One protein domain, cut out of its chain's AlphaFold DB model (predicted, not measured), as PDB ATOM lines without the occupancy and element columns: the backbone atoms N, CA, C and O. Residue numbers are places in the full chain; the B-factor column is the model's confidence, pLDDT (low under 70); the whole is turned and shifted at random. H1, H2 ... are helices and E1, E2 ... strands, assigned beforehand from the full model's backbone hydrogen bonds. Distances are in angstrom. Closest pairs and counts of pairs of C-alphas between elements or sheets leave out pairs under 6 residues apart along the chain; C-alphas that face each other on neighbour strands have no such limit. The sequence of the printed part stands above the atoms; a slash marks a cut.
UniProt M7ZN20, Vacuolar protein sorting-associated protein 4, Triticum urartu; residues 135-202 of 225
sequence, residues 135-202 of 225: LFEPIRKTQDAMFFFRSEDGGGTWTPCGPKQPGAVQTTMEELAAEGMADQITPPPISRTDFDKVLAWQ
ATOM      1  N   LEU A 135     -34.709 -19.021  -9.180       68.38
ATOM      2  CA  LEU A 135     -35.920 -18.833  -9.987       68.38
ATOM      3  C   LEU A 135     -35.799 -19.418 -11.401       68.38
ATOM      4  O   LEU A 135     -36.815 -19.794 -11.980       68.38
ATOM      5  N   PHE A 136     -34.583 -19.536 -11.944       76.31
ATOM      6  CA  PHE A 136     -34.369 -20.097 -13.284       76.31
ATOM      7  C   PHE A 136     -34.095 -21.600 -13.277       76.31
ATOM      8  O   PHE A 136     -34.201 -22.228 -14.327       76.31
ATOM      9  N   GLU A 137     -33.784 -22.208 -12.129       79.94
ATOM     10  CA  GLU A 137     -33.581 -23.660 -12.038       79.94
ATOM     11  C   GLU A 137     -34.805 -24.467 -12.512       79.94
ATOM     12  O   GLU A 137     -34.620 -25.402 -13.291       79.94
ATOM     13  N   PRO A 138     -36.055 -24.109 -12.161       81.19
ATOM     14  CA  PRO A 138     -37.238 -24.719 -12.763       81.19
ATOM     15  C   PRO A 138     -37.286 -24.625 -14.287       81.19
ATOM     16  O   PRO A 138     -37.645 -25.594 -14.944       81.19
ATOM     17  N   ILE A 139     -36.912 -23.476 -14.853       83.38
ATOM     18  CA  ILE A 139     -36.936 -23.253 -16.304       83.38
ATOM     19  C   ILE A 139     -35.885 -24.132 -16.982       83.38
ATOM     20  O   ILE A 139     -36.217 -24.843 -17.927       83.38
ATOM     21  N   ARG A 140     -34.654 -24.157 -16.455       83.56
ATOM     22  CA  ARG A 140     -33.579 -25.032 -16.950       83.56
ATOM     23  C   ARG A 140     -33.978 -26.500 -16.887       83.56
ATOM     24  O   ARG A 140     -33.846 -27.211 -17.870       83.56
ATOM     25  N   LYS A 141     -34.555 -26.939 -15.763       82.69
ATOM     26  CA  LYS A 141     -35.069 -28.307 -15.618       82.69
ATOM     27  C   LYS A 141     -36.125 -28.654 -16.658       82.69
ATOM     28  O   LYS A 141     -36.148 -29.794 -17.094       82.69
ATOM     29  N   THR A 142     -37.001 -27.717 -17.012       85.38
ATOM     30  CA  THR A 142     -38.012 -27.932 -18.054       85.38
ATOM     31  C   THR A 142     -37.383 -28.023 -19.440       85.38
ATOM     32  O   THR A 142     -37.773 -28.891 -20.209       85.38
ATOM     33  N   GLN A 143     -36.404 -27.170 -19.748       86.12
ATOM     34  CA  GLN A 143     -35.691 -27.185 -21.031       86.12
ATOM     35  C   GLN A 143     -34.845 -28.453 -21.210       86.12
ATOM     36  O   GLN A 143     -34.861 -29.063 -22.269       86.12
ATOM     37  N   ASP A 144     -34.156 -28.884 -20.153       86.69
ATOM     38  CA  ASP A 144     -33.275 -30.057 -20.177       86.69
ATOM     39  C   ASP A 144     -34.034 -31.384 -19.951       86.69
ATOM     40  O   ASP A 144     -33.430 -32.463 -19.927       86.69
ATOM     41  N   ALA A 145     -35.351 -31.337 -19.722       88.44
ATOM     42  CA  ALA A 145     -36.140 -32.526 -19.431       88.44
ATOM     43  C   ALA A 145     -36.362 -33.391 -20.675       88.44
ATOM     44  O   ALA A 145     -36.789 -32.926 -21.726       88.44
ATOM     45  N   MET A 146     -36.153 -34.694 -20.497       91.12
ATOM     46  CA  MET A 146     -36.451 -35.726 -21.499       91.12
ATOM     47  C   MET A 146     -37.744 -36.495 -21.209       91.12
ATOM     48  O   MET A 146     -38.129 -37.379 -21.973       91.12
ATOM     49  N   PHE A 147     -38.372 -36.225 -20.064       92.44
ATOM     50  CA  PHE A 147     -39.574 -36.913 -19.621       92.44
ATOM     51  C   PHE A 147     -40.547 -35.910 -19.020       92.44
ATOM     52  O   PHE A 147     -40.173 -35.110 -18.158       92.44
ATOM     53  N   PHE A 148     -41.809 -36.004 -19.418       91.62
ATOM     54  CA  PHE A 148     -42.896 -35.196 -18.886       91.62
ATOM     55  C   PHE A 148     -44.034 -36.086 -18.409       91.62
ATOM     56  O   PHE A 148     -44.298 -37.153 -18.958       91.62
ATOM     57  N   PHE A 149     -44.713 -35.631 -17.367       90.56
ATOM     58  CA  PHE A 149     -45.922 -36.253 -16.857       90.56
ATOM     59  C   PHE A 149     -47.084 -35.284 -17.048       90.56
ATOM     60  O   PHE A 149     -46.945 -34.084 -16.780       90.56
ATOM     61  N   ARG A 150     -48.225 -35.808 -17.498       89.12
ATOM     62  CA  ARG A 150     -49.458 -35.038 -17.629       89.12
ATOM     63  C   ARG A 150     -50.294 -35.203 -16.369       89.12
ATOM     64  O   ARG A 150     -50.772 -36.297 -16.087       89.12
ATOM     65  N   SER A 151     -50.470 -34.117 -15.624       84.19
ATOM     66  CA  SER A 151     -51.323 -34.112 -14.439       84.19
ATOM     67  C   SER A 151     -52.780 -33.874 -14.827       84.19
ATOM     68  O   SER A 151     -53.109 -32.852 -15.436       84.19
ATOM     69  N   GLU A 152     -53.658 -34.807 -14.462       79.62
ATOM     70  CA  GLU A 152     -55.107 -34.673 -14.657       79.62
ATOM     71  C   GLU A 152     -55.725 -33.691 -13.644       79.62
ATOM     72  O   GLU A 152     -56.626 -32.932 -14.000       79.62
ATOM     73  N   ASP A 153     -55.157 -33.595 -12.436       70.88
ATOM     74  CA  ASP A 153     -55.642 -32.733 -11.346       70.88
ATOM     75  C   ASP A 153     -55.471 -31.225 -11.627       70.88
ATOM     76  O   ASP A 153     -56.147 -30.390 -11.030       70.88
ATOM     77  N   GLY A 154     -54.563 -30.863 -12.540       60.66
ATOM     78  CA  GLY A 154     -54.223 -29.476 -12.887       60.66
ATOM     79  C   GLY A 154     -54.869 -28.947 -14.171       60.66
ATOM     80  O   GLY A 154     -54.482 -27.882 -14.644       60.66
ATOM     81  N   GLY A 155     -55.810 -29.684 -14.773       69.19
ATOM     82  CA  GLY A 155     -56.398 -29.316 -16.069       69.19
ATOM     83  C   GLY A 155     -55.595 -29.797 -17.284       69.19
ATOM     84  O   GLY A 155     -55.700 -29.212 -18.361       69.19
ATOM     85  N   GLY A 156     -54.805 -30.868 -17.136       81.12
ATOM     86  CA  GLY A 156     -54.074 -31.497 -18.240       81.12
ATOM     87  C   GLY A 156     -52.686 -30.915 -18.508       81.12
ATOM     88  O   GLY A 156     -52.196 -31.035 -19.628       81.12
ATOM     89  N   THR A 157     -52.066 -30.304 -17.500       87.25
ATOM     90  CA  THR A 157     -50.748 -29.661 -17.562       87.25
ATOM     91  C   THR A 157     -49.601 -30.673 -17.640       87.25
ATOM     92  O   THR A 157     -49.602 -31.685 -16.938       87.25
ATOM     93  N   TRP A 158     -48.579 -30.359 -18.433       87.44
ATOM     94  CA  TRP A 158     -47.331 -31.107 -18.552       87.44
ATOM     95  C   TRP A 158     -46.268 -30.547 -17.615       87.44
ATOM     96  O   TRP A 158     -45.967 -29.356 -17.643       87.44
ATOM     97  N   THR A 159     -45.683 -31.399 -16.780       89.19
ATOM     98  CA  THR A 159     -44.593 -31.027 -15.864       89.19
ATOM     99  C   THR A 159     -43.409 -31.966 -16.084       89.19
ATOM    100  O   THR A 159     -43.625 -33.175 -16.226       89.19
ATOM    101  N   PRO A 160     -42.164 -31.462 -16.121       89.44
ATOM    102  CA  PRO A 160     -40.997 -32.318 -16.285       89.44
ATOM    103  C   PRO A 160     -40.846 -33.268 -15.094       89.44
ATOM    104  O   PRO A 160     -41.060 -32.892 -13.937       89.44
ATOM    105  N   CYS A 161     -40.464 -34.508 -15.382       89.38
ATOM    106  CA  CYS A 161     -40.375 -35.582 -14.401       89.38
ATOM    107  C   CYS A 161     -39.161 -36.488 -14.645       89.38
ATOM    108  O   CYS A 161     -38.430 -36.349 -15.622       89.38
ATOM    109  N   GLY A 162     -38.912 -37.411 -13.715       89.25
ATOM    110  CA  GLY A 162     -37.877 -38.430 -13.879       89.25
ATOM    111  C   GLY A 162     -38.400 -39.677 -14.607       89.25
ATOM    112  O   GLY A 162     -39.586 -39.988 -14.507       89.25
ATOM    113  N   PRO A 163     -37.516 -40.489 -15.217       89.19
ATOM    114  CA  PRO A 163     -37.902 -41.687 -15.983       89.19
ATOM    115  C   PRO A 163     -38.579 -42.784 -15.145       89.19
ATOM    116  O   PRO A 163     -39.133 -43.732 -15.686       89.19
ATOM    117  N   LYS A 164     -38.493 -42.699 -13.813       87.19
ATOM    118  CA  LYS A 164     -39.063 -43.683 -12.880       87.19
ATOM    119  C   LYS A 164     -40.475 -43.322 -12.409       87.19
ATOM    120  O   LYS A 164     -41.053 -44.077 -11.633       87.19
ATOM    121  N   GLN A 165     -40.999 -42.163 -12.804       85.12
ATOM    122  CA  GLN A 165     -42.321 -41.724 -12.376       85.12
ATOM    123  C   GLN A 165     -43.414 -42.480 -13.159       85.12
ATOM    124  O   GLN A 165     -43.324 -42.577 -14.383       85.12
ATOM    125  N   PRO A 166     -44.452 -43.014 -12.491       85.06
ATOM    126  CA  PRO A 166     -45.598 -43.605 -13.177       85.06
ATOM    127  C   PRO A 166     -46.271 -42.585 -14.103       85.06
ATOM    128  O   PRO A 166     -46.542 -41.461 -13.689       85.06
ATOM    129  N   GLY A 167     -46.528 -42.972 -15.355       85.75
ATOM    130  CA  GLY A 167     -47.106 -42.078 -16.366       85.75
ATOM    131  C   GLY A 167     -46.112 -41.098 -17.001       85.75
ATOM    132  O   GLY A 167     -46.540 -40.191 -17.709       85.75
ATOM    133  N   ALA A 168     -44.805 -41.253 -16.758       90.88
ATOM    134  CA  ALA A 168     -43.786 -40.484 -17.462       90.88
ATOM    135  C   ALA A 168     -43.784 -40.835 -18.958       90.88
ATOM    136  O   ALA A 168     -43.604 -41.993 -19.341       90.88
ATOM    137  N   VAL A 169     -43.951 -39.818 -19.793       90.69
ATOM    138  CA  VAL A 169     -43.842 -39.898 -21.248       90.69
ATOM    139  C   VAL A 169     -42.478 -39.353 -21.640       90.69
ATOM    140  O   VAL A 169     -42.097 -38.266 -21.207       90.69
ATOM    141  N   GLN A 170     -41.730 -40.111 -22.442       92.56
ATOM    142  CA  GLN A 170     -40.472 -39.640 -23.006       92.56
ATOM    143  C   GLN A 170     -40.781 -38.634 -24.114       92.56
ATOM    144  O   GLN A 170     -41.222 -39.021 -25.191       92.56
ATOM    145  N   THR A 171     -40.597 -37.353 -23.822       87.75
ATOM    146  CA  THR A 171     -40.804 -36.254 -24.765       87.75
ATOM    147  C   THR A 171     -40.025 -35.029 -24.297       87.75
ATOM    148  O   THR A 171     -39.642 -34.943 -23.125       87.75
ATOM    149  N   THR A 172     -39.763 -34.099 -25.206       90.25
ATOM    150  CA  THR A 172     -39.057 -32.841 -24.929       90.25
ATOM    151  C   THR A 172     -40.008 -31.645 -24.941       90.25
ATOM    152  O   THR A 172     -41.138 -31.718 -25.430       90.25
ATOM    153  N   MET A 173     -39.554 -30.510 -24.402       86.31
ATOM    154  CA  MET A 173     -40.333 -29.269 -24.433       86.31
ATOM    155  C   MET A 173     -40.608 -28.818 -25.877       86.31
ATOM    156  O   MET A 173     -41.693 -28.318 -26.174       86.31
ATOM    157  N   GLU A 174     -39.643 -29.011 -26.777       88.06
ATOM    158  CA  GLU A 174     -39.729 -28.647 -28.192       88.06
ATOM    159  C   GLU A 174     -40.762 -29.495 -28.940       88.06
ATOM    160  O   GLU A 174     -41.524 -28.962 -29.746       88.06
ATOM    161  N   GLU A 175     -40.822 -30.796 -28.652       87.56
ATOM    162  CA  GLU A 175     -41.821 -31.709 -29.221       87.56
ATOM    163  C   GLU A 175     -43.236 -31.341 -28.767       87.56
ATOM    164  O   GLU A 175     -44.122 -31.140 -29.599       87.56
ATOM    165  N   LEU A 176     -43.433 -31.141 -27.460       84.38
ATOM    166  CA  LEU A 176     -44.719 -30.694 -26.915       84.38
ATOM    167  C   LEU A 176     -45.141 -29.332 -27.486       84.38
ATOM    168  O   LEU A 176     -46.325 -29.084 -27.725       84.38
ATOM    169  N   ALA A 177     -44.179 -28.439 -27.734       85.88
ATOM    170  CA  ALA A 177     -44.447 -27.162 -28.380       85.88
ATOM    171  C   ALA A 177     -44.844 -27.323 -29.856       85.88
ATOM    172  O   ALA A 177     -45.775 -26.648 -30.303       85.88
ATOM    173  N   ALA A 178     -44.196 -28.228 -30.598       88.00
ATOM    174  CA  ALA A 178     -44.533 -28.535 -31.990       88.00
ATOM    175  C   ALA A 178     -45.944 -29.132 -32.137       88.00
ATOM    176  O   ALA A 178     -46.632 -28.857 -33.119       88.00
ATOM    177  N   GLU A 179     -46.406 -29.879 -31.133       86.62
ATOM    178  CA  GLU A 179     -47.774 -30.413 -31.053       86.62
ATOM    179  C   GLU A 179     -48.819 -29.374 -30.598       86.62
ATOM    180  O   GLU A 179     -49.999 -29.690 -30.443       86.62
ATOM    181  N   GLY A 180     -48.414 -28.118 -30.384       83.44
ATOM    182  CA  GLY A 180     -49.305 -27.039 -29.954       83.44
ATOM    183  C   GLY A 180     -49.674 -27.088 -28.468       83.44
ATOM    184  O   GLY A 180     -50.599 -26.396 -28.043       83.44
ATOM    185  N   MET A 181     -48.957 -27.872 -27.657       83.25
ATOM    186  CA  MET A 181     -49.188 -28.003 -26.211       83.25
ATOM    187  C   MET A 181     -48.281 -27.102 -25.361       83.25
ATOM    188  O   MET A 181     -48.261 -27.237 -24.139       83.25
ATOM    189  N   ALA A 182     -47.574 -26.144 -25.972       79.56
ATOM    190  CA  ALA A 182     -46.659 -25.228 -25.281       79.56
ATOM    191  C   ALA A 182     -47.310 -24.496 -24.089       79.56
ATOM    192  O   ALA A 182     -46.714 -24.396 -23.020       79.56
ATOM    193  N   ASP A 183     -48.555 -24.031 -24.244       80.44
ATOM    194  CA  ASP A 183     -49.303 -23.321 -23.194       80.44
ATOM    195  C   ASP A 183     -49.668 -24.197 -21.984       80.44
ATOM    196  O   ASP A 183     -50.035 -23.670 -20.933       80.44
ATOM    197  N   GLN A 184     -49.583 -25.523 -22.129       85.56
ATOM    198  CA  GLN A 184     -49.896 -26.494 -21.079       85.56
ATOM    199  C   GLN A 184     -48.642 -26.954 -20.325       85.56
ATOM    200  O   GLN A 184     -48.765 -27.759 -19.406       85.56
ATOM    201  N   ILE A 185     -47.445 -26.472 -20.673       86.38
ATOM    202  CA  ILE A 185     -46.204 -26.837 -19.979       86.38
ATOM    203  C   ILE A 185     -46.024 -25.931 -18.761       86.38
ATOM    204  O   ILE A 185     -46.005 -24.707 -18.877       86.38
ATOM    205  N   THR A 186     -45.863 -26.527 -17.581       85.69
ATOM    206  CA  THR A 186     -45.582 -25.803 -16.337       85.69
ATOM    207  C   THR A 186     -44.274 -26.296 -15.723       85.69
ATOM    208  O   THR A 186     -44.075 -27.505 -15.582       85.69
ATOM    209  N   PRO A 187     -43.357 -25.381 -15.362       83.62
ATOM    210  CA  PRO A 187     -42.110 -25.755 -14.717       83.62
ATOM    211  C   PRO A 187     -42.350 -26.325 -13.309       83.62
ATOM    212  O   PRO A 187     -43.326 -25.972 -12.645       83.62
ATOM    213  N   PRO A 188     -41.450 -27.193 -12.820       83.69
ATOM    214  CA  PRO A 188     -41.599 -27.822 -11.519       83.69
ATOM    215  C   PRO A 188     -41.384 -26.786 -10.406       83.69
ATOM    216  O   PRO A 188     -40.628 -25.828 -10.586       83.69
ATOM    217  N   PRO A 189     -41.988 -26.964  -9.222       82.00
ATOM    218  CA  PRO A 189     -41.761 -26.047  -8.117       82.00
ATOM    219  C   PRO A 189     -40.291 -26.052  -7.681       82.00
ATOM    220  O   PRO A 189     -39.591 -27.068  -7.738       82.00
ATOM    221  N   ILE A 190     -39.833 -24.898  -7.199       81.19
ATOM    222  CA  ILE A 190     -38.481 -24.728  -6.662       81.19
ATOM    223  C   ILE A 190     -38.299 -25.603  -5.419       81.19
ATOM    224  O   ILE A 190     -39.110 -25.575  -4.492       81.19
ATOM    225  N   SER A 191     -37.185 -26.331  -5.366       78.31
ATOM    226  CA  SER A 191     -36.848 -27.250  -4.277       78.31
ATOM    227  C   SER A 191     -35.541 -26.863  -3.579       78.31
ATOM    228  O   SER A 191     -34.703 -26.165  -4.144       78.31
ATOM    229  N   ARG A 192     -35.310 -27.356  -2.351       77.50
ATOM    230  CA  ARG A 192     -34.044 -27.116  -1.621       77.50
ATOM    231  C   ARG A 192     -32.809 -27.584  -2.392       77.50
ATOM    232  O   ARG A 192     -31.796 -26.900  -2.368       77.50
ATOM    233  N   THR A 193     -32.922 -28.680  -3.140       79.81
ATOM    234  CA  THR A 193     -31.821 -29.198  -3.963       79.81
ATOM    235  C   THR A 193     -31.379 -28.222  -5.054       79.81
ATOM    236  O   THR A 193     -30.238 -28.289  -5.499       79.81
ATOM    237  N   ASP A 194     -32.248 -27.294  -5.462       74.81
ATOM    238  CA  ASP A 194     -31.909 -26.256  -6.443       74.81
ATOM    239  C   ASP A 194     -31.017 -25.189  -5.819       74.81
ATOM    240  O   ASP A 194     -30.042 -24.755  -6.429       74.81
ATOM    241  N   PHE A 195     -31.269 -24.848  -4.552       73.69
ATOM    242  CA  PHE A 195     -30.381 -23.979  -3.784       73.69
ATOM    243  C   PHE A 195     -29.003 -24.620  -3.605       73.69
ATOM    244  O   PHE A 195     -27.999 -23.943  -3.799       73.69
ATOM    245  N   ASP A 196     -28.937 -25.914  -3.286       73.56
ATOM    246  CA  ASP A 196     -27.659 -26.600  -3.066       73.56
ATOM    247  C   ASP A 196     -26.810 -26.649  -4.344       73.56
ATOM    248  O   ASP A 196     -25.608 -26.380  -4.300       73.56
ATOM    249  N   LYS A 197     -27.432 -26.901  -5.505       73.44
ATOM    250  CA  LYS A 197     -26.759 -26.825  -6.812       73.44
ATOM    251  C   LYS A 197     -26.226 -25.423  -7.091       73.44
ATOM    252  O   LYS A 197     -25.059 -25.270  -7.458       73.44
ATOM    253  N   VAL A 198     -27.061 -24.405  -6.870       70.12
ATOM    254  CA  VAL A 198     -26.695 -23.000  -7.085       70.12
ATOM    255  C   VAL A 198     -25.599 -22.542  -6.115       70.12
ATOM    256  O   VAL A 198     -24.755 -21.729  -6.473       70.12
ATOM    257  N   LEU A 199     -25.546 -23.075  -4.900       69.38
ATOM    258  CA  LEU A 199     -24.488 -22.741  -3.948       69.38
ATOM    259  C   LEU A 199     -23.190 -23.512  -4.221       69.38
ATOM    260  O   LEU A 199     -22.113 -22.984  -3.954       69.38
ATOM    261  N   ALA A 200     -23.268 -24.722  -4.780       69.25
ATOM    262  CA  ALA A 200     -22.096 -25.547  -5.066       69.25
ATOM    263  C   ALA A 200     -21.219 -24.995  -6.205       69.25
ATOM    264  O   ALA A 200     -19.994 -25.108  -6.149       69.25
ATOM    265  N   TRP A 201     -21.820 -24.398  -7.241       65.62
ATOM    266  CA  TRP A 201     -21.072 -23.834  -8.378       65.62
ATOM    267  C   TRP A 201     -20.641 -22.370  -8.181       65.62
ATOM    268  O   TRP A 201     -19.675 -21.931  -8.811       65.62
ATOM    269  N   GLN A 202     -21.309 -21.610  -7.303       62.81
ATOM    270  CA  GLN A 202     -20.981 -20.205  -7.047       62.81
ATOM    271  C   GLN A 202     -19.689 -20.092  -6.232       62.81
ATOM    272  O   GLN A 202     -19.629 -20.432  -5.050       62.81
TER     273      GLN A 202
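AT A GLANCE: This is residues 135 to 202 of the 225 residues of the protein "Vacuolar protein sorting-associated protein 4" of Triticum urartu (UniProt M7ZN20). A small hairpin of strands E1 and E2 has helix H1 near E2 and H2 near the end of H1, and a long link leads to H3 at the far end of the elongated outline. The printed part has 68 residues in the order H1, E1, E2, H2, H3, with an antiparallel sheet E1 - E2; it is mixed, with under half in named elements. It is compact, with a radius of gyration of the C-alphas of 12.6 A and spans of 37 by 23 by 20 A.

HOW THE PARTS SIT: The closest C-alphas of H1, residues 137 to 143, and E2, residues 157 to 160, are those of Thr 142 and Pro 160, 5.6 A. E1, residues 147 to 151, and E2 form an antiparallel hairpin; N 149 and O 159, 2.9 A apart, are within hydrogen-bond range. H2, residues 173 to 178, is close but not clearly touching H1, closest C-alphas Gln 143 and Met 173, 6.1 A. H3, residues 192 to 201, is about perpendicular to H1 at 89 degrees, close but not clearly touching, closest C-alphas Glu 137 and Asp 194, 6.4 A. In H1, H2 and H3 every O i to N i+4 pair is within hydrogen-bond range.

IN THESE COORDINATES: H1 begins at C-alpha 137 (-33.581, -23.660, -12.038). E1 is 13.1 A long. H3, 15.0 A, ends at C-alpha 201 (-21.072, -23.834, -8.378).

THE WHOLE: The printed part has no cut. The links E2 to H2 and H2 to H3 are long. The pLDDT is under 70 at residues 135, 154 to 155 and 199 to 202.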